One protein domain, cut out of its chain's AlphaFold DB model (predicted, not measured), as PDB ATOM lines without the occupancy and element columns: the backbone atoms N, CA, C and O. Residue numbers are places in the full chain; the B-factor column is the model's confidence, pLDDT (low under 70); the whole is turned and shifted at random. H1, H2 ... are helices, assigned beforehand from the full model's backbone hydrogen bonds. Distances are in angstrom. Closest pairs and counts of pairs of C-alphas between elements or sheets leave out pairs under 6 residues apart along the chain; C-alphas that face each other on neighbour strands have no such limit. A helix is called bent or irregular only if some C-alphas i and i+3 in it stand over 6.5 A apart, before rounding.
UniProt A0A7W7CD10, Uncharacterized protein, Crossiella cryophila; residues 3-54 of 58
ATOM      1  N   ASP A   3      87.623 117.168 112.697       80.56
ATOM      2  CA  ASP A   3      88.035 118.516 113.146       80.56
ATOM      3  C   ASP A   3      86.857 119.486 113.344       80.56
ATOM      4  O   ASP A   3      87.004 120.548 113.934       80.56
ATOM      5  N   ARG A   4      85.666 119.106 112.862       81.88
ATOM      6  CA  ARG A   4      84.407 119.844 113.057       81.88
ATOM      7  C   ARG A   4      83.598 119.335 114.256       81.88
ATOM      8  O   ARG A   4      82.474 119.784 114.447       81.88
ATOM      9  N   GLY A   5      84.120 118.363 115.010       83.19
ATOM     10  CA  GLY A   5      83.428 117.749 116.148       83.19
ATOM     11  C   GLY A   5      82.245 116.850 115.773       83.19
ATOM     12  O   GLY A   5      81.442 116.519 116.632       83.19
ATOM     13  N   GLU A   6      82.105 116.445 114.506       88.94
ATOM     14  CA  GLU A   6      80.976 115.615 114.038       88.94
ATOM     15  C   GLU A   6      81.196 114.113 114.286       88.94
ATOM     16  O   GLU A   6      80.265 113.314 114.179       88.94
ATOM     17  N   LEU A   7      82.436 113.714 114.572       91.56
ATOM     18  CA  LEU A   7      82.827 112.330 114.821       91.56
ATOM     19  C   LEU A   7      83.475 112.200 116.195       91.56
ATOM     20  O   LEU A   7      84.186 113.103 116.635       91.56
ATOM     21  N   LEU A   8      83.291 111.039 116.824       93.94
ATOM     22  CA  LEU A   8      84.008 110.666 118.039       93.94
ATOM     23  C   LEU A   8      85.535 110.718 117.814       93.94
ATOM     24  O   LEU A   8      85.999 110.399 116.715       93.94
ATOM     25  N   PRO A   9      86.347 111.031 118.843       90.25
ATOM     26  CA  PRO A   9      87.809 111.066 118.714       90.25
ATOM     27  C   PRO A   9      88.425 109.737 118.245       90.25
ATOM     28  O   PRO A   9      89.425 109.734 117.529       90.25
ATOM     29  N   SER A  10      87.802 108.612 118.607       90.19
ATOM     30  CA  SER A  10      88.207 107.260 118.205       90.19
ATOM     31  C   SER A  10      87.889 106.922 116.744       90.19
ATOM     32  O   SER A  10      88.417 105.949 116.207       90.19
ATOM     33  N   ALA A  11      87.038 107.705 116.076       94.69
ATOM     34  CA  ALA A  11      86.652 107.464 114.693       94.69
ATOM     35  C   ALA A  11      87.821 107.748 113.751       94.69
ATOM     36  O   ALA A  11      88.459 108.789 113.883       94.69
ATOM     37  N   ASN A  12      88.060 106.895 112.751       95.00
ATOM     38  CA  ASN A  12      89.012 107.147 111.662       95.00
ATOM     39  C   ASN A  12      88.271 107.600 110.384       95.00
ATOM     40  O   ASN A  12      87.691 106.756 109.701       95.00
ATOM     41  N   PRO A  13      88.304 108.898 110.009       94.25
ATOM     42  CA  PRO A  13      87.542 109.417 108.872       94.25
ATOM     43  C   PRO A  13      87.891 108.761 107.537       94.25
ATOM     44  O   PRO A  13      86.997 108.501 106.736       94.25
ATOM     45  N   ALA A  14      89.172 108.461 107.306       95.12
ATOM     46  CA  ALA A  14      89.612 107.840 106.061       95.12
ATOM     47  C   ALA A  14      89.077 106.406 105.940       95.12
ATOM     48  O   ALA A  14      88.571 106.022 104.888       95.12
ATOM     49  N   ALA A  15      89.104 105.644 107.037       95.88
ATOM     50  CA  ALA A  15      88.546 104.294 107.068       95.88
ATOM     51  C   ALA A  15      87.018 104.296 106.892       95.88
ATOM     52  O   ALA A  15      86.489 103.490 106.131       95.88
ATOM     53  N   LEU A  16      86.305 105.227 107.536       96.25
ATOM     54  CA  LEU A  16      84.849 105.355 107.388       96.25
ATOM     55  C   LEU A  16      84.445 105.750 105.957       96.25
ATOM     56  O   LEU A  16      83.466 105.226 105.423       96.25
ATOM     57  N   ALA A  17      85.210 106.632 105.310       96.56
ATOM     58  CA  ALA A  17      85.002 106.971 103.905       96.56
ATOM     59  C   ALA A  17      85.251 105.761 102.989       96.56
ATOM     60  O   ALA A  17      84.414 105.450 102.140       96.56
ATOM     61  N   ALA A  18      86.358 105.040 103.198       98.25
ATOM     62  CA  ALA A  18      86.678 103.834 102.437       98.25
ATOM     63  C   ALA A  18      85.600 102.747 102.592       98.25
ATOM     64  O   ALA A  18      85.223 102.111 101.604       98.25
ATOM     65  N   LEU A  19      85.049 102.578 103.798       98.31
ATOM     66  CA  LEU A  19      83.934 101.669 104.063       98.31
ATOM     67  C   LEU A  19      82.698 102.028 103.224       98.31
ATOM     68  O   LEU A  19      82.127 101.152 102.577       98.31
ATOM     69  N   MET A  20      82.300 103.304 103.193       98.19
ATOM     70  CA  MET A  20      81.138 103.751 102.411       98.19
ATOM     71  C   MET A  20      81.329 103.551 100.910       98.19
ATOM     72  O   MET A  20      80.420 103.073 100.232       98.19
ATOM     73  N   VAL A  21      82.513 103.884 100.391       98.50
ATOM     74  CA  VAL A  21      82.849 103.672  98.977       98.50
ATOM     75  C   VAL A  21      82.789 102.185  98.634       98.50
ATOM     76  O   VAL A  21      82.171 101.810  97.639       98.50
ATOM     77  N   SER A  22      83.355 101.333  99.492       98.62
ATOM     78  CA  SER A  22      83.345  99.879  99.303       98.62
ATOM     79  C   SER A  22      81.925  99.311  99.334       98.62
ATOM     80  O   SER A  22      81.575  98.490  98.490       98.62
ATOM     81  N   ALA A  23      81.077  99.779 100.253       98.56
ATOM     82  CA  ALA A  23      79.681  99.360 100.342       98.56
ATOM     83  C   ALA A  23      78.871  99.758  99.098       98.56
ATOM     84  O   ALA A  23      78.113  98.945  98.570       98.56
ATOM     85  N   LEU A  24      79.062 100.982  98.597       98.44
ATOM     86  CA  LEU A  24      78.415 101.458  97.375       98.44
ATOM     87  C   LEU A  24      78.856 100.645  96.152       98.44
ATOM     88  O   LEU A  24      78.017 100.141  95.408       98.44
ATOM     89  N   GLN A  25      80.168 100.497  95.951       98.44
ATOM     90  CA  GLN A  25      80.713  99.809  94.780       98.44
ATOM     91  C   GLN A  25      80.415  98.305  94.817       98.44
ATOM     92  O   GLN A  25      79.909  97.755  93.840       98.44
ATOM     93  N   GLY A  26      80.649  97.647  95.953       98.25
ATOM     94  CA  GLY A  26      80.340  96.228  96.133       98.25
ATOM     95  C   GLY A  26      78.843  95.942  96.011       98.25
ATOM     96  O   GLY A  26      78.443  94.998  95.329       98.25
ATOM     97  N   GLY A  27      78.001  96.804  96.587       98.38
ATOM     98  CA  GLY A  27      76.549  96.726  96.448       98.38
ATOM     99  C   GLY A  27      76.079  96.868  94.996       98.38
ATOM    100  O   GLY A  27      75.190  96.132  94.568       98.38
ATOM    101  N   ALA A  28      76.695  97.762  94.216       98.31
ATOM    102  CA  ALA A  28      76.388  97.941  92.797       98.31
ATOM    103  C   ALA A  28      76.795  96.722  91.953       98.31
ATOM    104  O   ALA A  28      76.028  96.289  91.089       98.31
ATOM    105  N   VAL A  29      77.961  96.128  92.230       98.69
ATOM    106  CA  VAL A  29      78.400  94.879  91.586       98.69
ATOM    107  C   VAL A  29      77.417  93.746  91.883       98.69
ATOM    108  O   VAL A  29      76.958  93.080  90.956       98.69
ATOM    109  N   ALA A  30      77.032  93.567  93.151       98.25
ATOM    110  CA  ALA A  30      76.067  92.544  93.551       98.25
ATOM    111  C   ALA A  30      74.692  92.767  92.906       98.25
ATOM    112  O   ALA A  30      74.107  91.827  92.375       98.25
ATOM    113  N   HIS A  31      74.204  94.012  92.877       98.12
ATOM    114  CA  HIS A  31      72.965  94.359  92.185       98.12
ATOM    115  C   HIS A  31      73.012  93.967  90.704       98.12
ATOM    116  O   HIS A  31      72.066  93.358  90.206       98.12
ATOM    117  N   ARG A  32      74.109  94.279  90.007       97.81
ATOM    118  CA  ARG A  32      74.267  93.937  88.590       97.81
ATOM    119  C   ARG A  32      74.326  92.427  88.363       97.81
ATOM    120  O   ARG A  32      73.785  91.954  87.372       97.81
ATOM    121  N   ALA A  33      74.967  91.688  89.265       98.50
ATOM    122  CA  ALA A  33      75.095  90.239  89.163       98.50
ATOM    123  C   ALA A  33      73.771  89.500  89.414       98.50
ATOM    124  O   ALA A  33      73.519  88.480  88.781       98.50
ATOM    125  N   THR A  34      72.927  89.996  90.324       98.00
ATOM    126  CA  THR A  34      71.698  89.297  90.741       98.00
ATOM    127  C   THR A  34      70.411  89.910  90.193       98.00
ATOM    128  O   THR A  34      69.336  89.351  90.389       98.00
ATOM    129  N   GLY A  35      70.481  91.088  89.568       97.88
ATOM    130  CA  GLY A  35      69.312  91.868  89.149       97.88
ATOM    131  C   GLY A  35      68.526  92.493  90.309       97.88
ATOM    132  O   GLY A  35      67.602  93.271  90.081       97.88
ATOM    133  N   SER A  36      68.895  92.221  91.565       97.62
ATOM    134  CA  SER A  36      68.166  92.694  92.742       97.62
ATOM    135  C   SER A  36      68.807  93.941  93.340       97.62
ATOM    136  O   SER A  36      69.949  93.920  93.806       97.62
ATOM    137  N   ARG A  37      68.053  95.046  93.392       97.12
ATOM    138  CA  ARG A  37      68.509  96.301  94.018       97.12
ATOM    139  C   ARG A  37      68.713  96.164  95.533       97.12
ATOM    140  O   ARG A  37      69.402  96.985  96.135       97.12
ATOM    141  N   GLN A  38      68.148  95.123  96.150       98.19
ATOM    142  CA  GLN A  38      68.200  94.926  97.596       98.19
ATOM    143  C   GLN A  38      69.634  94.780  98.119       98.19
ATOM    144  O   GLN A  38      69.925  95.252  99.213       98.19
ATOM    145  N   HIS A  39      70.555  94.206  97.336       97.38
ATOM    146  CA  HIS A  39      71.957  94.080  97.748       97.38
ATOM    147  C   HIS A  39      72.634  95.437  97.934       97.38
ATOM    148  O   HIS A  39      73.316  95.650  98.935       97.38
ATOM    149  N   LEU A  40      72.406  96.369  97.005       98.25
ATOM    150  CA  LEU A  40      72.934  97.725  97.111       98.25
ATOM    151  C   LEU A  40      72.327  98.462  98.310       98.25
ATOM    152  O   LEU A  40      73.057  99.077  99.086       98.25
ATOM    153  N   VAL A  41      71.005  98.367  98.483       98.44
ATOM    154  CA  VAL A  41      70.301  98.998  99.610       98.44
ATOM    155  C   VAL A  41      70.843  98.483 100.942       98.44
ATOM    156  O   VAL A  41      71.226  99.289 101.788       98.44
ATOM    157  N   ASN A  42      70.946  97.163 101.101       98.56
ATOM    158  CA  ASN A  42      71.445  96.548 102.327       98.56
ATOM    159  C   ASN A  42      72.893  96.961 102.614       98.56
ATOM    160  O   ASN A  42      73.187  97.383 103.727       98.56
ATOM    161  N   ALA A  43      73.786  96.907 101.618       98.50
ATOM    162  CA  ALA A  43      75.193  97.264 101.804       98.50
ATOM    163  C   ALA A  43      75.358  98.709 102.305       98.50
ATOM    164  O   ALA A  43      76.064  98.957 103.285       98.50
ATOM    165  N   VAL A  44      74.660  99.660 101.676       98.50
ATOM    166  CA  VAL A  44      74.709 101.076 102.067       98.50
ATOM    167  C   VAL A  44      74.082 101.295 103.445       98.50
ATOM    168  O   VAL A  44      74.644 102.026 104.260       98.50
ATOM    169  N   GLN A  45      72.949 100.652 103.744       98.56
ATOM    170  CA  GLN A  45      72.301 100.760 105.054       98.56
ATOM    171  C   GLN A  45      73.185 100.213 106.179       98.56
ATOM    172  O   GLN A  45      73.304 100.853 107.224       98.56
ATOM    173  N   THR A  46      73.848  99.076 105.971       98.31
ATOM    174  CA  THR A  46      74.785  98.507 106.944       98.31
ATOM    175  C   THR A  46      75.973  99.436 107.183       98.31
ATOM    176  O   THR A  46      76.302  99.717 108.337       98.31
ATOM    177  N   ALA A  47      76.581  99.969 106.120       98.31
ATOM    178  CA  ALA A  47      77.693 100.907 106.247       98.31
ATOM    179  C   ALA A  47      77.281 102.192 106.986       98.31
ATOM    180  O   ALA A  47      78.008 102.656 107.863       98.31
ATOM    181  N   LEU A  48      76.083 102.722 106.711       97.25
ATOM    182  CA  LEU A  48      75.548 103.894 107.402       97.25
ATOM    183  C   LEU A  48      75.298 103.624 108.891       97.25
ATOM    184  O   LEU A  48      75.627 104.460 109.732       97.25
ATOM    185  N   THR A  49      74.730 102.466 109.228       97.88
ATOM    186  CA  THR A  49      74.534 102.044 110.622       97.88
ATOM    187  C   THR A  49      75.867 101.964 111.362       97.88
ATOM    188  O   THR A  49      75.966 102.464 112.479       97.88
ATOM    189  N   HIS A  50      76.910 101.428 110.725       96.06
ATOM    190  CA  HIS A  50      78.249 101.415 111.308       96.06
ATOM    191  C   HIS A  50      78.810 102.832 111.500       96.06
ATOM    192  O   HIS A  50      79.315 103.152 112.570       96.06
ATOM    193  N   LEU A  51      78.663 103.714 110.506       94.81
ATOM    194  CA  LEU A  51      79.121 105.106 110.582       94.81
ATOM    195  C   LEU A  51      78.451 105.882 111.722       94.81
ATOM    196  O   LEU A  51      79.111 106.656 112.413       94.81
ATOM    197  N   ARG A  52      77.154 105.645 111.951       94.81
ATOM    198  CA  ARG A  52      76.385 106.264 113.043       94.81
ATOM    199  C   ARG A  52      76.917 105.907 114.428       94.81
ATOM    200  O   ARG A  52      76.808 106.740 115.318       94.81
ATOM    201  N   ALA A  53      77.543 104.743 114.603       95.50
ATOM    202  CA  ALA A  53      78.185 104.381 115.869       95.50
ATOM    203  C   ALA A  53      79.376 105.296 116.223       95.50
ATOM    204  O   ALA A  53      79.791 105.346 117.378       95.50
ATOM    205  N   PHE A  54      79.910 106.032 115.243       95.00
ATOM    206  CA  PHE A  54      81.021 106.971 115.406       95.00
ATOM    207  C   PHE A  54      80.604 108.441 115.328       95.00
ATOM    208  O   PHE A  54      81.465 109.318 115.420       95.00
TER     209      PHE A  54
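This is residues 3 to 54 of the 58 residues of an uncharacterized protein of Crossiella cryophila (UniProt A0A7W7CD10). This is a long helical hairpin: an unwound leading stretch, residues 3 to 12, runs into the long helix H1, and after a tight turn the shorter helix H2 folds back side by side with it. The two helices make the length of a narrow rod, and the leading stretch lies at the end away from the turn and adds to that length. The printed part has 52 residues with two named helices, H1 then H2, and no named strand; its class is all helix. It is loose, with a radius of gyration of the C-alphas of 12.8 A, and its C-alphas span 40 by 16 by 14 A.

H1, residues 13 to 34, and H2, residues 38 to 52, form a helical hairpin, two helices that follow each other, touch and run opposite ways. They touch with 27 pairs of C-alphas within 8 A. Their closest C-alphas, those of Gly 27 and Leu 40, are 3.8 A apart. Their lines stand at a shallow tilt of 12 degrees, and their centres are 9.0 A apart. In both H1 and H2 every O i to N i+4 pair is within hydrogen-bond range.

The printed part begins with Asp 3, its C-alpha at (88.035, 118.516, 113.146). H1 has 22 residues, from Pro 13, C-alpha at (87.542, 109.417, 108.872), to Thr 34, and measures 31.4 A from first to last C-alpha. H2 has 15 residues, from Gln 38 to Arg 52, C-alpha at (76.385, 106.264, 113.043), and measures 20.8 A. Neither helix is bent.

The two C-alphas farthest apart, those of Asp 3 and Gly 35, are 40.5 A apart. The first and last printed C-alphas, those of Asp 3 and Phe 54, are 13.7 A apart. The printed part has no cut, and the link from H1 to H2, with 3 residues between them, is tight. The mean pLDDT of the printed part is 95.9, and no printed residue is under 70.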